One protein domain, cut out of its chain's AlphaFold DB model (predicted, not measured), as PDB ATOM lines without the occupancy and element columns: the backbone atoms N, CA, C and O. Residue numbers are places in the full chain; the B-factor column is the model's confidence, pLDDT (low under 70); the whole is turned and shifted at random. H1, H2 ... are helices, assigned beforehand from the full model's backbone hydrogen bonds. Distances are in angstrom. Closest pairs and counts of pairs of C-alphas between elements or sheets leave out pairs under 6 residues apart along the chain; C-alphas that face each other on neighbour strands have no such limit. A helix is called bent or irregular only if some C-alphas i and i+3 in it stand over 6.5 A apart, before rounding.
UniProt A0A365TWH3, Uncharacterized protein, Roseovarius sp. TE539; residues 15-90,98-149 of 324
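AT A GLANCE: This is residues 15 to 90 and 98 to 149 of the 324 residues of an uncharacterized protein of Roseovarius sp. TE539 (UniProt A0A365TWH3). Three long helical pieces, H1, H3 and the first arm of the bent helix H4, lie side by side in a flat row with H3 in the middle, each running opposite to its neighbour. The short H2 lies at the end of the row where H3 begins and runs from the end of H1 toward H4b, the second arm of H4, whose residues 132 to 149 stick out and make much of the length. The printed part has 128 residues with four named helices, in the order H1, H2, H3, H4, and no named strand; its class is all helix. It is extended, with a radius of gyration of the C-alphas of 21.9 A and spans of 82 by 36 by 16 A.

HOW THE PARTS SIT: H1, residues 15 to 36, touches H3, residues 56 to 89; H3 touches H1 with residues 60 to 75 alone. Their closest C-alphas, of Val 26 and Ala 68, are 5.6 A apart, and they run opposite ways at a shallow tilt of 28 degrees. H2, residues 39 to 48, only just touches H3, with 3 pairs of C-alphas within 8 A; it is about perpendicular to it, at 81 degrees, and the closest C-alphas, of Leu 42 and His 56, are 7.6 A apart. H3 is the hub, touching three helices. H4, residues 98 to 149, was assigned as one helix by its hydrogen bonds but is bent: C-alphas 117 and 120 are 6.8 A apart, and its arms H4a, residues 98 to 117, and H4b, residues 120 to 149, stand at a steep tilt of 39 degrees. H4a touches H3, opposite ways at a shallow tilt of 25 degrees, with the C-alphas of Leu 73 and Leu 113 closest at 6.1 A. H4b only just touches H2, through residues 124 to 128 alone, with 3 pairs of C-alphas within 8 A; the closest, of Arg 48 and Ile 124, are 6.1 A apart. H1 is apart from both arms. In H1, H2, H4a and H4b every O i to N i+4 pair is within hydrogen-bond range; in H3, 29 of 30 are.

IN THESE COORDINATES: H1 begins at C-alpha 15, (200.316, 171.119, 87.903), and is 30.5 A long. H2 is 14.7 A long, and H3 is 49.9 A, from C-alpha 56 at (174.711, 186.608, 109.447). H4a is 28.5 A long, and H4b is 43.8 A, ending at C-alpha 149, (171.490, 232.098, 120.750).

THE WHOLE: The two C-alphas farthest apart, of Ala 90 and Val 149, are 82.3 A apart. Without residues 132 to 149, which stand free, the body spans 56 by 31 by 15 A. Residues 91 to 97 are not printed, and C-alphas 90 and 98 are 13.7 A apart across the cut. The link from H1 to H2 is tight and that from H2 to H3 short. The mean pLDDT of the printed part is 82.2; residue 15, residues 33 to 44 and residue 90 are under 70.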
ATOM      1  N   GLN A  15     201.367 170.128  88.133       67.69
ATOM      2  CA  GLN A  15     200.316 171.119  87.903       67.69
ATOM      3  C   GLN A  15     198.942 170.696  88.462       67.69
ATOM      4  O   GLN A  15     198.245 171.486  89.104       67.69
ATOM      5  N   VAL A  16     198.555 169.434  88.249       73.94
ATOM      6  CA  VAL A  16     197.290 168.860  88.736       73.94
ATOM      7  C   VAL A  16     197.336 168.708  90.255       73.94
ATOM      8  O   VAL A  16     196.357 168.982  90.942       73.94
ATOM      9  N   PHE A  17     198.503 168.355  90.796       74.88
ATOM     10  CA  PHE A  17     198.709 168.284  92.239       74.88
ATOM     11  C   PHE A  17     198.589 169.662  92.912       74.88
ATOM     12  O   PHE A  17     197.857 169.809  93.890       74.88
ATOM     13  N   GLY A  18     199.239 170.695  92.368       71.06
ATOM     14  CA  GLY A  18     199.183 172.047  92.930       71.06
ATOM     15  C   GLY A  18     197.788 172.689  92.865       71.06
ATOM     16  O   GLY A  18     197.339 173.325  93.820       71.06
ATOM     17  N   THR A  19     197.061 172.484  91.766       73.31
ATOM     18  CA  THR A  19     195.670 172.960  91.630       73.31
ATOM     19  C   THR A  19     194.717 172.220  92.568       73.31
ATOM     20  O   THR A  19     193.915 172.853  93.251       73.31
ATOM     21  N   ALA A  20     194.849 170.898  92.699       74.38
ATOM     22  CA  ALA A  20     194.087 170.133  93.684       74.38
ATOM     23  C   ALA A  20     194.397 170.588  95.121       74.38
ATOM     24  O   ALA A  20     193.489 170.701  95.945       74.38
ATOM     25  N   MET A  21     195.659 170.919  95.410       76.75
ATOM     26  CA  MET A  21     196.062 171.388  96.732       76.75
ATOM     27  C   MET A  21     195.523 172.765  97.080       76.75
ATOM     28  O   MET A  21     195.202 173.005  98.240       76.75
ATOM     29  N   THR A  22     195.354 173.652  96.105       73.50
ATOM     30  CA  THR A  22     194.727 174.951  96.359       73.50
ATOM     31  C   THR A  22     193.229 174.906  96.439       73.50
ATOM     32  O   THR A  22     192.674 175.591  97.291       73.50
ATOM     33  N   VAL A  23     192.572 174.054  95.657       78.00
ATOM     34  CA  VAL A  23     191.153 173.763  95.874       78.00
ATOM     35  C   VAL A  23     190.954 173.202  97.284       78.00
ATOM     36  O   VAL A  23     190.090 173.686  98.012       78.00
ATOM     37  N   LEU A  24     191.805 172.266  97.725       79.00
ATOM     38  CA  LEU A  24     191.745 171.741  99.088       79.00
ATOM     39  C   LEU A  24     192.039 172.826 100.130       79.00
ATOM     40  O   LEU A  24     191.302 172.936 101.104       79.00
ATOM     41  N   ALA A  25     193.066 173.652  99.925       76.69
ATOM     42  CA  ALA A  25     193.399 174.741 100.836       76.69
ATOM     43  C   ALA A  25     192.246 175.741 100.943       76.69
ATOM     44  O   ALA A  25     191.893 176.105 102.053       76.69
ATOM     45  N   VAL A  26     191.603 176.120  99.834       77.94
ATOM     46  CA  VAL A  26     190.416 176.991  99.822       77.94
ATOM     47  C   VAL A  26     189.259 176.350 100.585       77.94
ATOM     48  O   VAL A  26     188.642 177.020 101.409       77.94
ATOM     49  N   VAL A  27     188.985 175.060 100.373       78.62
ATOM     50  CA  VAL A  27     187.921 174.334 101.090       78.62
ATOM     51  C   VAL A  27     188.221 174.250 102.589       78.62
ATOM     52  O   VAL A  27     187.337 174.508 103.404       78.62
ATOM     53  N   VAL A  28     189.467 173.957 102.967       79.25
ATOM     54  CA  VAL A  28     189.904 173.860 104.366       79.25
ATOM     55  C   VAL A  28     189.912 175.229 105.038       79.25
ATOM     56  O   VAL A  28     189.439 175.337 106.162       79.25
ATOM     57  N   LEU A  29     190.375 176.288 104.368       75.31
ATOM     58  CA  LEU A  29     190.353 177.651 104.907       75.31
ATOM     59  C   LEU A  29     188.925 178.181 105.000       75.31
ATOM     60  O   LEU A  29     188.588 178.829 105.982       75.31
ATOM     61  N   SER A  30     188.067 177.855 104.035       70.94
ATOM     62  CA  SER A  30     186.637 178.148 104.090       70.94
ATOM     63  C   SER A  30     185.984 177.445 105.282       70.94
ATOM     64  O   SER A  30     185.310 178.090 106.079       70.94
ATOM     65  N   ALA A  31     186.229 176.145 105.468       70.06
ATOM     66  CA  ALA A  31     185.735 175.389 106.620       70.06
ATOM     67  C   ALA A  31     186.313 175.909 107.947       70.06
ATOM     68  O   ALA A  31     185.595 176.020 108.937       70.06
ATOM     69  N   PHE A  32     187.590 176.290 107.969       75.50
ATOM     70  CA  PHE A  32     188.240 176.869 109.136       75.50
ATOM     71  C   PHE A  32     187.670 178.242 109.474       75.50
ATOM     72  O   PHE A  32     187.415 178.504 110.640       75.50
ATOM     73  N   VAL A  33     187.409 179.101 108.486       69.12
ATOM     74  CA  VAL A  33     186.722 180.381 108.694       69.12
ATOM     75  C   VAL A  33     185.342 180.117 109.286       69.12
ATOM     76  O   VAL A  33     185.061 180.666 110.342       69.12
ATOM     77  N   LEU A  34     184.545 179.208 108.712       68.50
ATOM     78  CA  LEU A  34     183.227 178.824 109.243       68.50
ATOM     79  C   LEU A  34     183.277 178.351 110.706       68.50
ATOM     80  O   LEU A  34     182.397 178.699 111.492       68.50
ATOM     81  N   LEU A  35     184.304 177.580 111.076       68.94
ATOM     82  CA  LEU A  35     184.478 177.027 112.423       68.94
ATOM     83  C   LEU A  35     185.095 178.031 113.414       68.94
ATOM     84  O   LEU A  35     184.738 178.036 114.590       68.94
ATOM     85  N   ALA A  36     186.014 178.884 112.959       64.19
ATOM     86  CA  ALA A  36     186.749 179.843 113.784       64.19
ATOM     87  C   ALA A  36     185.985 181.160 113.980       64.19
ATOM     88  O   ALA A  36     186.199 181.869 114.972       64.19
ATOM     89  N   THR A  37     185.075 181.504 113.066       65.06
ATOM     90  CA  THR A  37     184.167 182.639 113.229       65.06
ATOM     91  C   THR A  37     182.981 182.246 114.106       65.06
ATOM     92  O   THR A  37     181.870 182.027 113.631       65.06
ATOM     93  N   GLY A  38     183.203 182.165 115.419       63.94
ATOM     94  CA  GLY A  38     182.100 182.127 116.383       63.94
ATOM     95  C   GLY A  38     181.211 183.372 116.242       63.94
ATOM     96  O   GLY A  38     181.718 184.446 115.903       63.94
ATOM     97  N   LYS A  39     179.899 183.244 116.518       63.03
ATOM     98  CA  LYS A  39     178.885 184.311 116.335       63.03
ATOM     99  C   LYS A  39     179.376 185.705 116.778       63.03
ATOM    100  O   LYS A  39     179.304 186.642 115.993       63.03
ATOM    101  N   GLY A  40     180.019 185.808 117.945       65.12
ATOM    102  CA  GLY A  40     180.501 187.088 118.486       65.12
ATOM    103  C   GLY A  40     181.629 187.789 117.707       65.12
ATOM    104  O   GLY A  40     181.716 189.012 117.746       65.12
ATOM    105  N   ARG A  41     182.490 187.073 116.961       68.31
ATOM    106  CA  ARG A  41     183.523 187.722 116.113       68.31
ATOM    107  C   ARG A  41     182.935 188.259 114.809       68.31
ATOM    108  O   ARG A  41     183.426 189.265 114.299       68.31
ATOM    109  N   LEU A  42     181.898 187.602 114.285       69.75
ATOM    110  CA  LEU A  42     181.163 188.068 113.106       69.75
ATOM    111  C   LEU A  42     180.375 189.335 113.422       69.75
ATOM    112  O   LEU A  42     180.378 190.253 112.608       69.75
ATOM    113  N   ASP A  43     179.781 189.411 114.614       69.44
ATOM    114  CA  ASP A  43     179.065 190.601 115.077       69.44
ATOM    115  C   ASP A  43     179.996 191.821 115.140       69.44
ATOM    116  O   ASP A  43     179.700 192.857 114.546       69.44
ATOM    117  N   LEU A  44     181.186 191.659 115.733       69.56
ATOM    118  CA  LEU A  44     182.192 192.724 115.813       69.56
ATOM    119  C   LEU A  44     182.684 193.193 114.431       69.56
ATOM    120  O   LEU A  44     182.924 194.381 114.211       69.56
ATOM    121  N   GLY A  45     182.880 192.259 113.496       70.81
ATOM    122  CA  GLY A  45     183.306 192.576 112.129       70.81
ATOM    123  C   GLY A  45     182.213 193.277 111.322       70.81
ATOM    124  O   GLY A  45     182.493 194.239 110.607       70.81
ATOM    125  N   ARG A  46     180.962 192.831 111.475       78.81
ATOM    126  CA  ARG A  46     179.779 193.393 110.815       78.81
ATOM    127  C   ARG A  46     179.516 194.829 111.259       78.81
ATOM    128  O   ARG A  46     179.268 195.674 110.402       78.81
ATOM    129  N   GLU A  47     179.640 195.101 112.556       77.94
ATOM    130  CA  GLU A  47     179.515 196.450 113.115       77.94
ATOM    131  C   GLU A  47     180.606 197.382 112.557       77.94
ATOM    132  O   GLU A  47     180.319 198.458 112.034       77.94
ATOM    133  N   ARG A  48     181.870 196.935 112.560       76.38
ATOM    134  CA  ARG A  48     183.003 197.725 112.037       76.38
ATOM    135  C   ARG A  48     182.914 198.024 110.540       76.38
ATOM    136  O   ARG A  48     183.431 199.046 110.100       76.38
ATOM    137  N   MET A  49     182.306 197.133 109.759       78.19
ATOM    138  CA  MET A  49     182.123 197.305 108.311       78.19
ATOM    139  C   MET A  49     180.791 197.977 107.944       78.19
ATOM    140  O   MET A  49     180.526 198.169 106.760       78.19
ATOM    141  N   GLY A  50     179.943 198.326 108.921       75.94
ATOM    142  CA  GLY A  50     178.633 198.935 108.667       75.94
ATOM    143  C   GLY A  50     177.639 198.005 107.960       75.94
ATOM    144  O   GLY A  50     176.729 198.469 107.279       75.94
ATOM    145  N   LEU A  51     177.805 196.685 108.098       81.00
ATOM    146  CA  LEU A  51     176.957 195.660 107.475       81.00
ATOM    147  C   LEU A  51     175.817 195.208 108.408       81.00
ATOM    148  O   LEU A  51     175.295 194.097 108.297       81.00
ATOM    149  N   GLU A  52     175.413 196.065 109.346       80.31
ATOM    150  CA  GLU A  52     174.388 195.796 110.366       80.31
ATOM    151  C   GLU A  52     173.013 195.452 109.772       80.31
ATOM    152  O   GLU A  52     172.213 194.804 110.434       80.31
ATOM    153  N   GLY A  53     172.740 195.781 108.508       81.62
ATOM    154  CA  GLY A  53     171.494 195.404 107.827       81.62
ATOM    155  C   GLY A  53     171.457 193.981 107.247       81.62
ATOM    156  O   GLY A  53     170.380 193.502 106.902       81.62
ATOM    157  N   LEU A  54     172.596 193.287 107.119       84.44
ATOM    158  CA  LEU A  54     172.666 191.990 106.429       84.44
ATOM    159  C   LEU A  54     172.576 190.798 107.392       84.44
ATOM    160  O   LEU A  54     173.267 190.789 108.406       84.44
ATOM    161  N   PRO A  55     171.811 189.737 107.076       87.19
ATOM    162  CA  PRO A  55     171.752 188.554 107.927       87.19
ATOM    163  C   PRO A  55     173.113 187.838 107.999       87.19
ATOM    164  O   PRO A  55     173.884 187.823 107.038       87.19
ATOM    165  N   HIS A  56     173.398 187.200 109.139       82.62
ATOM    166  CA  HIS A  56     174.711 186.608 109.447       82.62
ATOM    167  C   HIS A  56     175.237 185.643 108.385       82.62
ATOM    168  O   HIS A  56     176.422 185.677 108.061       82.62
ATOM    169  N   PHE A  57     174.367 184.799 107.827       82.31
ATOM    170  CA  PHE A  57     174.772 183.817 106.823       82.31
ATOM    171  C   PHE A  57     175.255 184.481 105.526       82.31
ATOM    172  O   PHE A  57     176.182 183.975 104.905       82.31
ATOM    173  N   VAL A  58     174.692 185.636 105.142       86.06
ATOM    174  CA  VAL A  58     175.115 186.377 103.940       86.06
ATOM    175  C   VAL A  58     176.515 186.940 104.131       86.06
ATOM    176  O   VAL A  58     177.357 186.785 103.253       86.06
ATOM    177  N   VAL A  59     176.790 187.549 105.287       84.06
ATOM    178  CA  VAL A  59     178.124 188.090 105.597       84.06
ATOM    179  C   VAL A  59     179.167 186.975 105.586       84.06
ATOM    180  O   VAL A  59     180.228 187.137 104.998       84.06
ATOM    181  N   LEU A  60     178.842 185.826 106.172       82.69
ATOM    182  CA  LEU A  60     179.719 184.660 106.199       82.69
ATOM    183  C   LEU A  60     179.955 184.061 104.800       82.69
ATOM    184  O   LEU A  60     181.077 183.687 104.475       82.69
ATOM    185  N   ILE A  61     178.937 184.024 103.936       85.06
ATOM    186  CA  ILE A  61     179.116 183.629 102.531       85.06
ATOM    187  C   ILE A  61     180.038 184.622 101.811       85.06
ATOM    188  O   ILE A  61     180.961 184.203 101.117       85.06
ATOM    189  N   LEU A  62     179.839 185.930 101.997       87.25
ATOM    190  CA  LEU A  62     180.671 186.964 101.374       87.25
ATOM    191  C   LEU A  62     182.131 186.901 101.837       87.25
ATOM    192  O   LEU A  62     183.029 187.042 101.008       87.25
ATOM    193  N   THR A  63     182.391 186.660 103.126       84.62
ATOM    194  CA  THR A  63     183.763 186.521 103.642       84.62
ATOM    195  C   THR A  63     184.443 185.271 103.103       84.62
ATOM    196  O   THR A  63     185.617 185.334 102.741       84.62
ATOM    197  N   VAL A  64     183.712 184.159 102.990       84.88
ATOM    198  CA  VAL A  64     184.202 182.924 102.366       84.88
ATOM    199  C   VAL A  64     184.520 183.144 100.887       84.88
ATOM    200  O   VAL A  64     185.615 182.799 100.451       84.88
ATOM    201  N   ILE A  65     183.608 183.760 100.125       88.06
ATOM    202  CA  ILE A  65     183.820 184.077  98.705       88.06
ATOM    203  C   ILE A  65     185.048 184.973  98.539       88.06
ATOM    204  O   ILE A  65     185.900 184.701  97.696       88.06
ATOM    205  N   TRP A  66     185.172 186.017  99.359       89.12
ATOM    206  CA  TRP A  66     186.313 186.925  99.321       89.12
ATOM    207  C   TRP A  66     187.633 186.216  99.664       89.12
ATOM    208  O   TRP A  66     188.628 186.414  98.970       89.12
ATOM    209  N   ALA A  67     187.649 185.354 100.687       85.38
ATOM    210  CA  ALA A  67     188.840 184.597 101.071       85.38
ATOM    211  C   ALA A  67     189.248 183.588  99.987       85.38
ATOM    212  O   ALA A  67     190.430 183.475  99.664       85.38
ATOM    213  N   ALA A  68     188.278 182.896  99.384       85.50
ATOM    214  CA  ALA A  68     188.514 182.005  98.255       85.50
ATOM    215  C   ALA A  68     189.100 182.774  97.063       85.50
ATOM    216  O   ALA A  68     190.136 182.382  96.528       85.50
ATOM    217  N   LEU A  69     188.503 183.914  96.703       89.50
ATOM    218  CA  LEU A  69     188.997 184.799  95.650       89.50
ATOM    219  C   LEU A  69     190.448 185.235  95.921       89.50
ATOM    220  O   LEU A  69     191.308 185.095  95.053       89.50
ATOM    221  N   LEU A  70     190.749 185.689  97.140       88.75
ATOM    222  CA  LEU A  70     192.096 186.094  97.547       88.75
ATOM    223  C   LEU A  70     193.109 184.948  97.389       88.75
ATOM    224  O   LEU A  70     194.174 185.140  96.806       88.75
ATOM    225  N   LEU A  71     192.770 183.751  97.872       85.88
ATOM    226  CA  LEU A  71     193.639 182.575  97.782       85.88
ATOM    227  C   LEU A  71     193.870 182.140  96.333       85.88
ATOM    228  O   LEU A  71     195.001 181.824  95.969       85.88
ATOM    229  N   THR A  72     192.831 182.162  95.493       86.94
ATOM    230  CA  THR A  72     192.968 181.825  94.066       86.94
ATOM    231  C   THR A  72     193.886 182.803  93.335       86.94
ATOM    232  O   THR A  72     194.723 182.373  92.543       86.94
ATOM    233  N   LEU A  73     193.805 184.102  93.647       90.56
ATOM    234  CA  LEU A  73     194.705 185.111  93.087       90.56
ATOM    235  C   LEU A  73     196.146 184.921  93.570       90.56
ATOM    236  O   LEU A  73     197.063 184.957  92.752       90.56
ATOM    237  N   LEU A  74     196.359 184.670  94.866       88.69
ATOM    238  CA  LEU A  74     197.692 184.394  95.417       88.69
ATOM    239  C   LEU A  74     198.325 183.156  94.782       88.69
ATOM    240  O   LEU A  74     199.504 183.177  94.427       88.69
ATOM    241  N   TRP A  75     197.536 182.098  94.591       87.25
ATOM    242  CA  TRP A  75     197.994 180.906  93.895       87.25
ATOM    243  C   TRP A  75     198.346 181.184  92.436       87.25
ATOM    244  O   TRP A  75     199.398 180.754  91.972       87.25
ATOM    245  N   GLY A  76     197.505 181.938  91.723       87.62
ATOM    246  CA  GLY A  76     197.778 182.346  90.347       87.62
ATOM    247  C   GLY A  76     199.083 183.135  90.226       87.62
ATOM    248  O   GLY A  76     199.881 182.868  89.330       87.62
ATOM    249  N   VAL A  77     199.345 184.061  91.154       90.31
ATOM    250  CA  VAL A  77     200.610 184.812  91.204       90.31
ATOM    251  C   VAL A  77     201.793 183.871  91.440       90.31
ATOM    252  O   VAL A  77     202.766 183.922  90.689       90.31
ATOM    253  N   PHE A  78     201.703 182.986  92.437       88.06
ATOM    254  CA  PHE A  78     202.752 182.008  92.740       88.06
ATOM    255  C   PHE A  78     203.064 181.113  91.532       88.06
ATOM    256  O   PHE A  78     204.226 180.920  91.177       88.06
ATOM    257  N   TRP A  79     202.016 180.633  90.864       87.31
ATOM    258  CA  TRP A  79     202.107 179.808  89.669       87.31
ATOM    259  C   TRP A  79     202.873 180.495  88.535       87.31
ATOM    260  O   TRP A  79     203.790 179.912  87.956       87.31
ATOM    261  N   VAL A  80     202.523 181.748  88.229       88.19
ATOM    262  CA  VAL A  80     203.175 182.515  87.160       88.19
ATOM    263  C   VAL A  80     204.639 182.793  87.499       88.19
ATOM    264  O   VAL A  80     205.493 182.634  86.630       88.19
ATOM    265  N   ILE A  81     204.951 183.146  88.750       87.88
ATOM    266  CA  ILE A  81     206.333 183.389  89.197       87.88
ATOM    267  C   ILE A  81     207.189 182.132  89.031       87.88
ATOM    268  O   ILE A  81     208.277 182.202  88.459       87.88
ATOM    269  N   PHE A  82     206.693 180.981  89.490       85.25
ATOM    270  CA  PHE A  82     207.417 179.719  89.370       85.25
ATOM    271  C   PHE A  82     207.616 179.324  87.898       85.25
ATOM    272  O   PHE A  82     208.724 178.990  87.488       85.25
ATOM    273  N   GLY A  83     206.580 179.475  87.066       84.19
ATOM    274  CA  GLY A  83     206.680 179.212  85.629       84.19
ATOM    275  C   GLY A  83     207.626 180.161  84.882       84.19
ATOM    276  O   GLY A  83     208.149 179.798  83.833       84.19
ATOM    277  N   ILE A  84     207.857 181.382  85.377       84.19
ATOM    278  CA  ILE A  84     208.896 182.272  84.837       84.19
ATOM    279  C   ILE A  84     210.286 181.756  85.237       84.19
ATOM    280  O   ILE A  84     211.161 181.685  84.377       84.19
ATOM    281  N   MET A  85     210.470 181.355  86.501       81.94
ATOM    282  CA  MET A  85     211.743 180.833  87.018       81.94
ATOM    283  C   MET A  85     212.239 179.627  86.209       81.94
ATOM    284  O   MET A  85     213.381 179.630  85.744       81.94
ATOM    285  N   ASP A  86     211.365 178.646  85.969       79.75
ATOM    286  CA  ASP A  86     211.707 177.437  85.207       79.75
ATOM    287  C   ASP A  86     212.172 177.766  83.779       79.75
ATOM    288  O   ASP A  86     213.169 177.224  83.305       79.75
ATOM    289  N   ARG A  87     211.503 178.711  83.105       75.81
ATOM    290  CA  ARG A  87     211.852 179.138  81.735       75.81
ATOM    291  C   ARG A  87     213.165 179.918  81.682       75.81
ATOM    292  O   ARG A  87     213.915 179.815  80.721       75.81
ATOM    293  N   THR A  88     213.482 180.681  82.729       70.88
ATOM    294  CA  THR A  88     214.768 181.394  82.807       70.88
ATOM    295  C   THR A  88     215.960 180.477  83.083       70.88
ATOM    296  O   THR A  88     217.092 180.867  82.801       70.88
ATOM    297  N   ALA A  89     215.732 179.265  83.597       74.94
ATOM    298  CA  ALA A  89     216.793 178.312  83.914       74.94
ATOM    299  C   ALA A  89     217.338 177.552  82.683       74.94
ATOM    300  O   ALA A  89     218.472 177.074  82.737       74.94
ATOM    301  N   ALA A  90     216.586 177.454  81.575       64.56
ATOM    302  CA  ALA A  90     217.013 176.769  80.345       64.56
ATOM    303  C   ALA A  90     216.381 177.388  79.069       64.56
ATOM    304  O   ALA A  90     215.450 176.815  78.509       64.56
ATOM    305  N   ASP A  98     206.388 183.895  74.963       77.31
ATOM    306  CA  ASP A  98     205.702 183.332  76.133       77.31
ATOM    307  C   ASP A  98     206.078 184.048  77.437       77.31
ATOM    308  O   ASP A  98     205.245 184.218  78.339       77.31
ATOM    309  N   LEU A  99     207.314 184.546  77.524       80.06
ATOM    310  CA  LEU A  99     207.762 185.371  78.642       80.06
ATOM    311  C   LEU A  99     206.977 186.690  78.718       80.06
ATOM    312  O   LEU A  99     206.556 187.093  79.801       80.06
ATOM    313  N   ARG A 100     206.715 187.344  77.578       84.75
ATOM    314  CA  ARG A 100     205.949 188.605  77.531       84.75
ATOM    315  C   ARG A 100     204.515 188.420  78.020       84.75
ATOM    316  O   ARG A 100     204.044 189.217  78.829       84.75
ATOM    317  N   TRP A 101     203.839 187.357  77.586       86.69
ATOM    318  CA  TRP A 101     202.494 187.031  78.070       86.69
ATOM    319  C   TRP A 101     202.484 186.698  79.563       86.69
ATOM    320  O   TRP A 101     201.601 187.159  80.285       86.69
ATOM    321  N   SER A 102     203.504 185.983  80.051       86.00
ATOM    322  CA  SER A 102     203.657 185.690  81.480       86.00
ATOM    323  C   SER A 102     203.807 186.974  82.307       86.00
ATOM    324  O   SER A 102     203.129 187.137  83.321       86.00
ATOM    325  N   LEU A 103     204.607 187.938  81.842       88.19
ATOM    326  CA  LEU A 103     204.754 189.238  82.503       88.19
ATOM    327  C   LEU A 103     203.444 190.038  82.517       88.19
ATOM    328  O   LEU A 103     203.064 190.557  83.565       88.19
ATOM    329  N   LEU A 104     202.712 190.080  81.398       90.38
ATOM    330  CA  LEU A 104     201.400 190.736  81.337       90.38
ATOM    331  C   LEU A 104     200.398 190.103  82.313       90.38
ATOM    332  O   LEU A 104     199.682 190.819  83.018       90.38
ATOM    333  N   THR A 105     200.368 188.770  82.399       89.31
ATOM    334  CA  THR A 105     199.484 188.063  83.339       89.31
ATOM    335  C   THR A 105     199.860 188.337  84.795       89.31
ATOM    336  O   THR A 105     198.972 188.537  85.621       89.31
ATOM    337  N   LEU A 106     201.155 188.442  85.111       91.31
ATOM    338  CA  LEU A 106     201.626 188.798  86.446       91.31
ATOM    339  C   LEU A 106     201.185 190.218  86.833       91.31
ATOM    340  O   LEU A 106     200.676 190.423  87.938       91.31
ATOM    341  N   THR A 107     201.313 191.191  85.926       93.12
ATOM    342  CA  THR A 107     200.831 192.566  86.150       93.12
ATOM    343  C   THR A 107     199.317 192.602  86.374       93.12
ATOM    344  O   THR A 107     198.846 193.255  87.304       93.12
ATOM    345  N   ALA A 108     198.542 191.860  85.580       94.38
ATOM    346  CA  ALA A 108     197.092 191.783  85.751       94.38
ATOM    347  C   ALA A 108     196.691 191.138  87.092       94.38
ATOM    348  O   ALA A 108     195.823 191.657  87.794       94.38
ATOM    349  N   LEU A 109     197.342 190.037  87.484       92.81
ATOM    350  CA  LEU A 109     197.056 189.332  88.738       92.81
ATOM    351  C   LEU A 109     197.432 190.153  89.972       92.81
ATOM    352  O   LEU A 109     196.685 190.176  90.946       92.81
ATOM    353  N   THR A 110     198.565 190.851  89.930       91.69
ATOM    354  CA  THR A 110     198.986 191.749  91.017       91.69
ATOM    355  C   THR A 110     198.044 192.944  91.165       91.69
ATOM    356  O   THR A 110     197.673 193.282  92.289       91.69
ATOM    357  N   ALA A 111     197.576 193.529  90.056       95.12
ATOM    358  CA  ALA A 111     196.540 194.562  90.084       95.12
ATOM    359  C   ALA A 111     195.217 194.038  90.677       95.12
ATOM    360  O   ALA A 111     194.639 194.678  91.560       95.12
ATOM    361  N   ALA A 112     194.765 192.852  90.252       94.50
ATOM    362  CA  ALA A 112     193.560 192.216  90.787       94.50
ATOM    363  C   ALA A 112     193.687 191.917  92.291       94.50
ATOM    364  O   ALA A 112     192.772 192.211  93.060       94.50
ATOM    365  N   LEU A 113     194.836 191.400  92.732       92.56
ATOM    366  CA  LEU A 113     195.122 191.138  94.143       92.56
ATOM    367  C   LEU A 113     195.059 192.427  94.975       92.56
ATOM    368  O   LEU A 113     194.427 192.445  96.031       92.56
ATOM    369  N   GLY A 114     195.651 193.517  94.475       93.50
ATOM    370  CA  GLY A 114     195.571 194.833  95.110       93.50
ATOM    371  C   GLY A 114     194.127 195.309  95.291       93.50
ATOM    372  O   GLY A 114     193.752 195.741  96.385       93.50
ATOM    373  N   ALA A 115     193.285 195.153  94.264       94.75
ATOM    374  CA  ALA A 115     191.867 195.505  94.339       94.75
ATOM    375  C   ALA A 115     191.119 194.681  95.405       94.75
ATOM    376  O   ALA A 115     190.411 195.249  96.240       94.75
ATOM    377  N   VAL A 116     191.326 193.361  95.441       93.81
ATOM    378  CA  VAL A 116     190.671 192.456  96.404       93.81
ATOM    379  C   VAL A 116     191.071 192.760  97.846       93.81
ATOM    380  O   VAL A 116     190.208 192.782  98.724       93.81
ATOM    381  N   ILE A 117     192.352 193.049  98.092       91.44
ATOM    382  CA  ILE A 117     192.851 193.440  99.419       91.44
ATOM    383  C   ILE A 117     192.270 194.797  99.846       91.44
ATOM    384  O   ILE A 117     191.942 194.989 101.017       91.44
ATOM    385  N   SER A 118     192.102 195.733  98.906       92.25
ATOM    386  CA  SER A 118     191.598 197.080  99.202       92.25
ATOM    387  C   SER A 118     190.106 197.128  99.563       92.25
ATOM    388  O   SER A 118     189.674 198.042 100.269       92.25
ATOM    389  N   LEU A 119     189.313 196.149  99.114       89.50
ATOM    390  CA  LEU A 119     187.859 196.110  99.297       89.50
ATOM    391  C   LEU A 119     187.427 196.162 100.775       89.50
ATOM    392  O   LEU A 119     186.687 197.086 101.128       89.50
ATOM    393  N   PRO A 120     187.878 195.259 101.672       86.50
ATOM    394  CA  PRO A 120     187.482 195.312 103.080       86.50
ATOM    395  C   PRO A 120     187.932 196.611 103.756       86.50
ATOM    396  O   PRO A 120     187.185 197.184 104.547       86.50
ATOM    397  N   PHE A 121     189.117 197.124 103.411       86.94
ATOM    398  CA  PHE A 121     189.608 198.392 103.950       86.94
ATOM    399  C   PHE A 121     188.739 199.578 103.508       86.94
ATOM    400  O   PHE A 121     188.412 200.444 104.317       86.94
ATOM    401  N   THR A 122     188.303 199.587 102.246       89.38
ATOM    402  CA  THR A 122     187.400 200.609 101.700       89.38
ATOM    403  C   THR A 122     186.040 200.578 102.393       89.38
ATOM    404  O   THR A 122     185.527 201.636 102.752       89.38
ATOM    405  N   LEU A 123     185.483 199.388 102.659       85.94
ATOM    406  CA  LEU A 123     184.218 199.241 103.391       85.94
ATOM    407  C   LEU A 123     184.324 199.736 104.838       85.94
ATOM    408  O   LEU A 123     183.473 200.506 105.279       85.94
ATOM    409  N   ILE A 124     185.390 199.365 105.557       84.12
ATOM    410  CA  ILE A 124     185.646 199.858 106.922       84.12
ATOM    411  C   ILE A 124     185.781 201.384 106.913       84.12
ATOM    412  O   ILE A 124     185.144 202.070 107.709       84.12
ATOM    413  N   ARG A 125     186.574 201.937 105.987       86.25
ATOM    414  CA  ARG A 125     186.756 203.387 105.862       86.25
ATOM    415  C   ARG A 125     185.439 204.097 105.555       86.25
ATOM    416  O   ARG A 125     185.175 205.149 106.123       86.25
ATOM    417  N   MET A 126     184.609 203.535 104.684       85.62
ATOM    418  CA  MET A 126     183.299 204.091 104.349       85.62
ATOM    419  C   MET A 126     182.346 204.068 105.550       85.62
ATOM    420  O   MET A 126     181.649 205.054 105.782       85.62
ATOM    421  N   ALA A 127     182.349 202.995 106.342       81.31
ATOM    422  CA  ALA A 127     181.566 202.912 107.572       81.31
ATOM    423  C   ALA A 127     182.020 203.946 108.618       81.31
ATOM    424  O   ALA A 127     181.189 204.634 109.209       81.31
ATOM    425  N   LEU A 128     183.336 204.116 108.798       80.38
ATOM    426  CA  LEU A 128     183.898 205.148 109.675       80.38
ATOM    427  C   LEU A 128     183.543 206.559 109.192       80.38
ATOM    428  O   LEU A 128     183.105 207.382 109.994       80.38
ATOM    429  N   ASN A 129     183.670 206.820 107.888       81.94
ATOM    430  CA  ASN A 129     183.299 208.101 107.294       81.94
ATOM    431  C   ASN A 129     181.811 208.410 107.507       81.94
ATOM    432  O   ASN A 129     181.496 209.541 107.842       81.94
ATOM    433  N   ARG A 130     180.902 207.428 107.386       78.75
ATOM    434  CA  ARG A 130     179.464 207.638 107.657       78.75
ATOM    435  C   ARG A 130     179.206 208.096 109.092       78.75
ATOM    436  O   ARG A 130     178.529 209.098 109.288       78.75
ATOM    437  N   ARG A 131     179.804 207.419 110.083       75.62
ATOM    438  CA  ARG A 131     179.679 207.805 111.503       75.62
ATOM    439  C   ARG A 131     180.254 209.204 111.763       75.62
ATOM    440  O   ARG A 131     179.706 209.964 112.562       75.62
ATOM    441  N   GLN A 132     181.343 209.558 111.078       75.25
ATOM    442  CA  GLN A 132     181.906 210.908 111.131       75.25
ATOM    443  C   GLN A 132     180.974 211.946 110.499       75.25
ATOM    444  O   GLN A 132     180.802 213.007 111.087       75.25
ATOM    445  N   THR A 133     180.352 211.649 109.354       77.31
ATOM    446  CA  THR A 133     179.397 212.551 108.696       77.31
ATOM    447  C   THR A 133     178.177 212.800 109.572       77.31
ATOM    448  O   THR A 133     177.852 213.955 109.806       77.31
ATOM    449  N   GLU A 134     177.572 211.756 110.145       77.06
ATOM    450  CA  GLU A 134     176.439 211.911 111.068       77.06
ATOM    451  C   GLU A 134     176.824 212.760 112.287       77.06
ATOM    452  O   GLU A 134     176.115 213.693 112.653       77.06
ATOM    453  N   THR A 135     177.985 212.502 112.897       72.50
ATOM    454  CA  THR A 135     178.454 213.300 114.044       72.50
ATOM    455  C   THR A 135     178.741 214.753 113.649       72.50
ATOM    456  O   THR A 135     178.443 215.667 114.414       72.50
ATOM    457  N   ALA A 136     179.290 214.985 112.454       75.94
ATOM    458  CA  ALA A 136     179.557 216.323 111.934       75.94
ATOM    459  C   ALA A 136     178.261 217.089 111.631       75.94
ATOM    460  O   ALA A 136     178.145 218.253 112.007       75.94
ATOM    461  N   GLU A 137     177.260 216.443 111.025       76.38
ATOM    462  CA  GLU A 137     175.924 217.017 110.814       76.38
ATOM    463  C   GLU A 137     175.291 217.451 112.142       76.38
ATOM    464  O   GLU A 137     174.761 218.557 112.253       76.38
ATOM    465  N   GLN A 138     175.418 216.619 113.180       75.62
ATOM    466  CA  GLN A 138     174.947 216.943 114.528       75.62
ATOM    467  C   GLN A 138     175.719 218.105 115.165       75.62
ATOM    468  O   GLN A 138     175.109 218.993 115.766       75.62
ATOM    469  N   GLY A 139     177.043 218.143 114.991       84.00
ATOM    470  CA  GLY A 139     177.878 219.274 115.401       84.00
ATOM    471  C   GLY A 139     177.425 220.581 114.750       84.00
ATOM    472  O   GLY A 139     177.203 221.570 115.445       84.00
ATOM    473  N   HIS A 140     177.157 220.558 113.442       87.56
ATOM    474  CA  HIS A 140     176.690 221.730 112.705       87.56
ATOM    475  C   HIS A 140     175.335 222.259 113.192       87.56
ATOM    476  O   HIS A 140     175.134 223.474 113.214       87.56
ATOM    477  N   ILE A 141     174.399 221.390 113.590       88.56
ATOM    478  CA  ILE A 141     173.123 221.836 114.173       88.56
ATOM    479  C   ILE A 141     173.369 222.543 115.508       88.56
ATOM    480  O   ILE A 141     172.868 223.649 115.711       88.56
ATOM    481  N   ASN A 142     174.171 221.949 116.391       90.50
ATOM    482  CA  ASN A 142     174.492 222.553 117.682       90.50
ATOM    483  C   ASN A 142     175.198 223.913 117.517       90.50
ATOM    484  O   ASN A 142     174.853 224.883 118.192       90.50
ATOM    485  N   ASP A 143     176.121 224.025 116.560       93.44
ATOM    486  CA  ASP A 143     176.808 225.281 116.241       93.44
ATOM    487  C   ASP A 143     175.844 226.358 115.720       93.44
ATOM    488  O   ASP A 143     175.934 227.528 116.111       93.44
ATOM    489  N   ARG A 144     174.876 225.968 114.878       94.94
ATOM    490  CA  ARG A 144     173.805 226.857 114.397       94.94
ATOM    491  C   ARG A 144     172.924 227.349 115.548       94.94
ATOM    492  O   ARG A 144     172.609 228.537 115.581       94.94
ATOM    493  N   ILE A 145     172.560 226.474 116.492       95.31
ATOM    494  CA  ILE A 145     171.791 226.857 117.688       95.31
ATOM    495  C   ILE A 145     172.592 227.859 118.518       95.31
ATOM    496  O   ILE A 145     172.079 228.930 118.827       95.31
ATOM    497  N   ASN A 146     173.862 227.571 118.813       95.38
ATOM    498  CA  ASN A 146     174.713 228.458 119.609       95.38
ATOM    499  C   ASN A 146     174.892 229.834 118.955       95.38
ATOM    500  O   ASN A 146     174.797 230.855 119.633       95.38
ATOM    501  N   THR A 147     175.087 229.874 117.637       96.94
ATOM    502  CA  THR A 147     175.219 231.130 116.885       96.94
ATOM    503  C   THR A 147     173.922 231.937 116.922       96.94
ATOM    504  O   THR A 147     173.943 233.150 117.135       96.94
ATOM    505  N   ALA A 148     172.771 231.280 116.768       96.81
ATOM    506  CA  ALA A 148     171.486 231.957 116.877       96.81
ATOM    507  C   ALA A 148     171.235 232.460 118.312       96.81
ATOM    508  O   ALA A 148     170.819 233.600 118.496       96.81
ATOM    509  N   VAL A 149     171.576 231.677 119.340       96.50
ATOM    510  CA  VAL A 149     171.490 232.098 120.750       96.50
ATOM    511  C   VAL A 149     172.377 233.314 121.031       96.50
ATOM    512  O   VAL A 149     171.928 234.250 121.687       96.50
TER     513      VAL A 149